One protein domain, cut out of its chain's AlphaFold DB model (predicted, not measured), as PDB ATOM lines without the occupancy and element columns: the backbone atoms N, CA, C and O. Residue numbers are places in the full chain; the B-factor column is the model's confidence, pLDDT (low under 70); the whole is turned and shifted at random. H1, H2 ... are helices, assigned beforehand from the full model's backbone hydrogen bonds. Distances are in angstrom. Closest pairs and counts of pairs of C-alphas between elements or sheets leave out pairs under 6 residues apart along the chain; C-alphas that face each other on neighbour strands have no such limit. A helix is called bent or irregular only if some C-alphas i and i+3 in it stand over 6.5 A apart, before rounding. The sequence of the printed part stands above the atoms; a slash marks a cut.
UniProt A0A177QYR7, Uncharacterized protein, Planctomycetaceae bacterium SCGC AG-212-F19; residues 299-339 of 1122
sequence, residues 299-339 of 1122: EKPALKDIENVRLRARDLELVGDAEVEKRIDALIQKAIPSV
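AT A GLANCE: This is residues 299 to 339 of the 1122 residues of an uncharacterized protein of Planctomycetaceae bacterium SCGC AG-212-F19 (UniProt A0A177QYR7). The domain is a helical hairpin: H1 runs one way, the chain turns over at residues 316 to 321, and H2 folds back beside H1. The two helices make the long axis, and residues 299 to 302 lead into H1 at the end away from the turn. The printed part has 41 residues with two named helices, H1 then H2, and no named strand; its class is all helix. It is compact, with a radius of gyration of the C-alphas of 10.1 A, yet elongated, spanning 29 by 17 by 14 A.

IN THESE COORDINATES: H1, residues 303 to 315, begins at C-alpha 303 (-7.260, -21.198, -6.109) and is 18.7 A long from first to last C-alpha. H2, residues 322 to 338, is 25.3 A long and ends at C-alpha 338 (-14.530, -17.313, -6.617). H2 is irregular, but only just: C-alphas 334 and 337 are 6.6 A apart.

HOW THE PARTS SIT: H1 and H2 touch and form a helical hairpin; their closest C-alphas, those of Leu 303 and Ala 335, are 5.7 A apart. They run opposite ways at a shallow tilt of 18 degrees. In H1 every O i to N i+4 pair is within hydrogen-bond range; in H2, 11 of 13 are.

THE WHOLE: The two C-alphas farthest apart, those of Glu 317 and Val 339, are 29.8 A apart. The link from H1 to H2 is short, and the printed part has no cut. Mean pLDDT of the printed part is 85.6, and no printed residue is under 70.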
ATOM      1  N   GLU A 299      -4.716  -9.356  -7.282       82.69
ATOM      2  CA  GLU A 299      -5.978  -8.738  -6.850       82.69
ATOM      3  C   GLU A 299      -7.151  -9.730  -6.773       82.69
ATOM      4  O   GLU A 299      -7.885  -9.726  -5.785       82.69
ATOM      5  N   LYS A 300      -7.314 -10.590  -7.789       83.94
ATOM      6  CA  LYS A 300      -8.387 -11.601  -7.891       83.94
ATOM      7  C   LYS A 300      -7.813 -12.994  -8.204       83.94
ATOM      8  O   LYS A 300      -8.025 -13.496  -9.307       83.94
ATOM      9  N   PRO A 301      -7.029 -13.588  -7.291       86.00
ATOM     10  CA  PRO A 301      -6.424 -14.894  -7.532       86.00
ATOM     11  C   PRO A 301      -7.494 -15.991  -7.597       86.00
ATOM     12  O   PRO A 301      -8.411 -16.012  -6.774       86.00
ATOM     13  N   ALA A 302      -7.348 -16.941  -8.520       84.44
ATOM     14  CA  ALA A 302      -8.048 -18.216  -8.424       84.44
ATOM     15  C   ALA A 302      -7.266 -19.173  -7.507       84.44
ATOM     16  O   ALA A 302      -6.048 -19.062  -7.351       84.44
ATOM     17  N   LEU A 303      -7.933 -20.185  -6.942       82.12
ATOM     18  CA  LEU A 303      -7.260 -21.198  -6.109       82.12
ATOM     19  C   LEU A 303      -6.131 -21.933  -6.857       82.12
ATOM     20  O   LEU A 303      -5.121 -22.294  -6.251       82.12
ATOM     21  N   LYS A 304      -6.259 -22.101  -8.180       82.06
ATOM     22  CA  LYS A 304      -5.202 -22.651  -9.044       82.06
ATOM     23  C   LYS A 304      -3.928 -21.802  -9.022       82.06
ATOM     24  O   LYS A 304      -2.830 -22.354  -8.966       82.06
ATOM     25  N   ASP A 305      -4.064 -20.479  -9.024       85.81
ATOM     26  CA  ASP A 305      -2.926 -19.555  -9.003       85.81
ATOM     27  C   ASP A 305      -2.185 -19.638  -7.667       85.81
ATOM     28  O   ASP A 305      -0.955 -19.638  -7.623       85.81
ATOM     29  N   ILE A 306      -2.934 -19.797  -6.576       85.81
ATOM     30  CA  ILE A 306      -2.387 -19.922  -5.221       85.81
ATOM     31  C   ILE A 306      -1.605 -21.230  -5.047       85.81
ATOM     32  O   ILE A 306      -0.561 -21.253  -4.393       85.81
ATOM     33  N   GLU A 307      -2.056 -22.329  -5.651       79.75
ATOM     34  CA  GLU A 307      -1.290 -23.580  -5.630       79.75
ATOM     35  C   GLU A 307       0.024 -23.458  -6.410       79.75
ATOM     36  O   GLU A 307       1.069 -23.907  -5.933       79.75
ATOM     37  N   ASN A 308       0.015 -22.772  -7.556       83.62
ATOM     38  CA  ASN A 308       1.246 -22.466  -8.290       83.62
ATOM     39  C   ASN A 308       2.195 -21.589  -7.457       83.62
ATOM     40  O   ASN A 308       3.406 -21.820  -7.436       83.62
ATOM     41  N   VAL A 309       1.646 -20.623  -6.715       89.94
ATOM     42  CA  VAL A 309       2.392 -19.812  -5.743       89.94
ATOM     43  C   VAL A 309       3.043 -20.686  -4.669       89.94
ATOM     44  O   VAL A 309       4.222 -20.498  -4.376       89.94
ATOM     45  N   ARG A 310       2.332 -21.667  -4.105       85.56
ATOM     46  CA  ARG A 310       2.883 -22.577  -3.082       85.56
ATOM     47  C   ARG A 310       3.974 -23.496  -3.620       85.56
ATOM     48  O   ARG A 310       4.975 -23.703  -2.935       85.56
ATOM     49  N   LEU A 311       3.799 -24.034  -4.828       84.00
ATOM     50  CA  LEU A 311       4.843 -24.816  -5.497       84.00
ATOM     51  C   LEU A 311       6.108 -23.971  -5.669       84.00
ATOM     52  O   LEU A 311       7.186 -24.386  -5.258       84.00
ATOM     53  N   ARG A 312       5.956 -22.727  -6.128       88.12
ATOM     54  CA  ARG A 312       7.079 -21.797  -6.258       88.12
ATOM     55  C   ARG A 312       7.703 -21.413  -4.913       88.12
ATOM     56  O   ARG A 312       8.919 -21.289  -4.830       88.12
ATOM     57  N   ALA A 313       6.910 -21.254  -3.850       89.62
ATOM     58  CA  ALA A 313       7.436 -21.027  -2.501       89.62
ATOM     59  C   ALA A 313       8.296 -22.208  -2.022       89.62
ATOM     60  O   ALA A 313       9.312 -21.992  -1.366       89.62
ATOM     61  N   ARG A 314       7.923 -23.446  -2.373       87.38
ATOM     62  CA  ARG A 314       8.734 -24.644  -2.109       87.38
ATOM     63  C   ARG A 314      10.041 -24.630  -2.888       87.38
ATOM     64  O   ARG A 314      11.081 -24.849  -2.277       87.38
ATOM     65  N   ASP A 315       9.990 -24.341  -4.185       86.75
ATOM     66  CA  ASP A 315      11.184 -24.292  -5.041       86.75
ATOM     67  C   ASP A 315      12.182 -23.216  -4.584       86.75
ATOM     68  O   ASP A 315      13.390 -23.384  -4.723       86.75
ATOM     69  N   LEU A 316      11.678 -22.129  -3.991       87.19
ATOM     70  CA  LEU A 316      12.479 -21.045  -3.415       87.19
ATOM     71  C   LEU A 316      12.888 -21.280  -1.948       87.19
ATOM     72  O   LEU A 316      13.439 -20.372  -1.328       87.19
ATOM     73  N   GLU A 317      12.603 -22.451  -1.368       88.31
ATOM     74  CA  GLU A 317      12.868 -22.769   0.049       88.31
ATOM     75  C   GLU A 317      12.209 -21.781   1.042       88.31
ATOM     76  O   GLU A 317      12.691 -21.579   2.154       88.31
ATOM     77  N   LEU A 318      11.089 -21.158   0.656       87.38
ATOM     78  CA  LEU A 318      10.343 -20.177   1.462       87.38
ATOM     79  C   LEU A 318       9.221 -20.806   2.305       87.38
ATOM     80  O   LEU A 318       8.459 -20.100   2.965       87.38
ATOM     81  N   VAL A 319       9.092 -22.133   2.280       81.81
ATOM     82  CA  VAL A 319       8.110 -22.863   3.092       81.81
ATOM     83  C   VAL A 319       8.456 -22.696   4.572       81.81
ATOM     84  O   VAL A 319       9.574 -22.987   4.991       81.81
ATOM     85  N   GLY A 320       7.486 -22.242   5.369       80.06
ATOM     86  CA  GLY A 320       7.682 -21.932   6.790       80.06
ATOM     87  C   GLY A 320       8.075 -20.479   7.079       80.06
ATOM     88  O   GLY A 320       8.148 -20.098   8.248       80.06
ATOM     89  N   ASP A 321       8.274 -19.642   6.055       85.94
ATOM     90  CA  ASP A 321       8.381 -18.197   6.249       85.94
ATOM     91  C   ASP A 321       7.018 -17.624   6.669       85.94
ATOM     92  O   ASP A 321       6.051 -17.643   5.906       85.94
ATOM     93  N   ALA A 322       6.942 -17.109   7.899       85.25
ATOM     94  CA  ALA A 322       5.691 -16.657   8.508       85.25
ATOM     95  C   ALA A 322       4.974 -15.567   7.695       85.25
ATOM     96  O   ALA A 322       3.745 -15.509   7.680       85.25
ATOM     97  N   GLU A 323       5.727 -14.710   7.009       87.00
ATOM     98  CA  GLU A 323       5.183 -13.574   6.272       87.00
ATOM     99  C   GLU A 323       4.741 -13.976   4.854       87.00
ATOM    100  O   GLU A 323       3.756 -13.440   4.332       87.00
ATOM    101  N   VAL A 324       5.422 -14.958   4.252       88.81
ATOM    102  CA  VAL A 324       4.970 -15.624   3.021       88.81
ATOM    103  C   VAL A 324       3.678 -16.397   3.276       88.81
ATOM    104  O   VAL A 324       2.701 -16.181   2.559       88.81
ATOM    105  N   GLU A 325       3.637 -17.244   4.308       86.69
ATOM    106  CA  GLU A 325       2.437 -18.020   4.656       86.69
ATOM    107  C   GLU A 325       1.257 -17.091   4.957       86.69
ATOM    108  O   GLU A 325       0.174 -17.285   4.412       86.69
ATOM    109  N   LYS A 326       1.477 -16.003   5.707       88.69
ATOM    110  CA  LYS A 326       0.440 -14.998   5.985       88.69
ATOM    111  C   LYS A 326      -0.136 -14.361   4.714       88.69
ATOM    112  O   LYS A 326      -1.348 -14.156   4.635       88.69
ATOM    113  N   ARG A 327       0.697 -14.030   3.718       89.38
ATOM    114  CA  ARG A 327       0.219 -13.489   2.430       89.38
ATOM    115  C   ARG A 327      -0.522 -14.536   1.608       89.38
ATOM    116  O   ARG A 327      -1.560 -14.218   1.038       89.38
ATOM    117  N   ILE A 328      -0.016 -15.767   1.565       87.88
ATOM    118  CA  ILE A 328      -0.690 -16.882   0.890       87.88
ATOM    119  C   ILE A 328      -2.069 -17.115   1.517       87.88
ATOM    120  O   ILE A 328      -3.056 -17.189   0.791       87.88
ATOM    121  N   ASP A 329      -2.162 -17.141   2.847       84.31
ATOM    122  CA  ASP A 329      -3.431 -17.267   3.566       84.31
ATOM    123  C   ASP A 329      -4.399 -16.125   3.214       84.31
ATOM    124  O   ASP A 329      -5.582 -16.359   2.972       84.31
ATOM    125  N   ALA A 330      -3.907 -14.885   3.119       87.19
ATOM    126  CA  ALA A 330      -4.725 -13.745   2.707       87.19
ATOM    127  C   ALA A 330      -5.237 -13.874   1.260       87.19
ATOM    128  O   ALA A 330      -6.381 -13.516   0.982       87.19
ATOM    129  N   LEU A 331      -4.422 -14.401   0.338       89.00
ATOM    130  CA  LEU A 331      -4.855 -14.684  -1.034       89.00
ATOM    131  C   LEU A 331      -5.922 -15.782  -1.073       89.00
ATOM    132  O   LEU A 331      -6.867 -15.671  -1.848       89.00
ATOM    133  N   ILE A 332      -5.825 -16.800  -0.213       84.25
ATOM    134  CA  ILE A 332      -6.828 -17.876  -0.132       84.25
ATOM    135  C   ILE A 332      -8.177 -17.317   0.280       84.25
ATOM    136  O   ILE A 332      -9.170 -17.588  -0.389       84.25
ATOM    137  N   GLN A 333      -8.216 -16.480   1.317       83.88
ATOM    138  CA  GLN A 333      -9.464 -15.842   1.746       83.88
ATOM    139  C   GLN A 333     -10.084 -14.981   0.632       83.88
ATOM    140  O   GLN A 333     -11.302 -14.920   0.515       83.88
ATOM    141  N   LYS A 334      -9.264 -14.374  -0.242       85.88
ATOM    142  CA  LYS A 334      -9.749 -13.664  -1.441       85.88
ATOM    143  C   LYS A 334     -10.234 -14.598  -2.557       85.88
ATOM    144  O   LYS A 334     -11.084 -14.190  -3.341       85.88
ATOM    145  N   ALA A 335      -9.698 -15.815  -2.643       86.19
ATOM    146  CA  ALA A 335     -10.025 -16.782  -3.688       86.19
ATOM    147  C   ALA A 335     -11.251 -17.648  -3.364       86.19
ATOM    148  O   ALA A 335     -11.945 -18.059  -4.284       86.19
ATOM    149  N   ILE A 336     -11.566 -17.926  -2.090       82.69
ATOM    150  CA  ILE A 336     -12.736 -18.758  -1.729       82.69
ATOM    151  C   ILE A 336     -14.048 -18.231  -2.348       82.69
ATOM    152  O   ILE A 336     -14.789 -19.047  -2.904       82.69
ATOM    153  N   PRO A 337     -14.340 -16.912  -2.347       82.88
ATOM    154  CA  PRO A 337     -15.534 -16.375  -2.997       82.88
ATOM    155  C   PRO A 337     -15.607 -16.610  -4.513       82.88
ATOM    156  O   PRO A 337     -16.688 -16.481  -5.077       82.88
ATOM    157  N   SER A 338     -14.501 -16.964  -5.188       83.88
ATOM    158  CA  SER A 338     -14.530 -17.313  -6.617       83.88
ATOM    159  C   SER A 338     -15.213 -18.658  -6.885       83.88
ATOM    160  O   SER A 338     -15.505 -18.972  -8.037       83.88
ATOM    161  N   VAL A 339     -15.431 -19.473  -5.846       88.31
ATOM    162  CA  VAL A 339     -16.204 -20.713  -5.931       88.31
ATOM    163  C   VAL A 339     -17.683 -20.373  -5.798       88.31
ATOM    164  O   VAL A 339     -18.273 -20.429  -4.716       88.31
TER     165      VAL A 339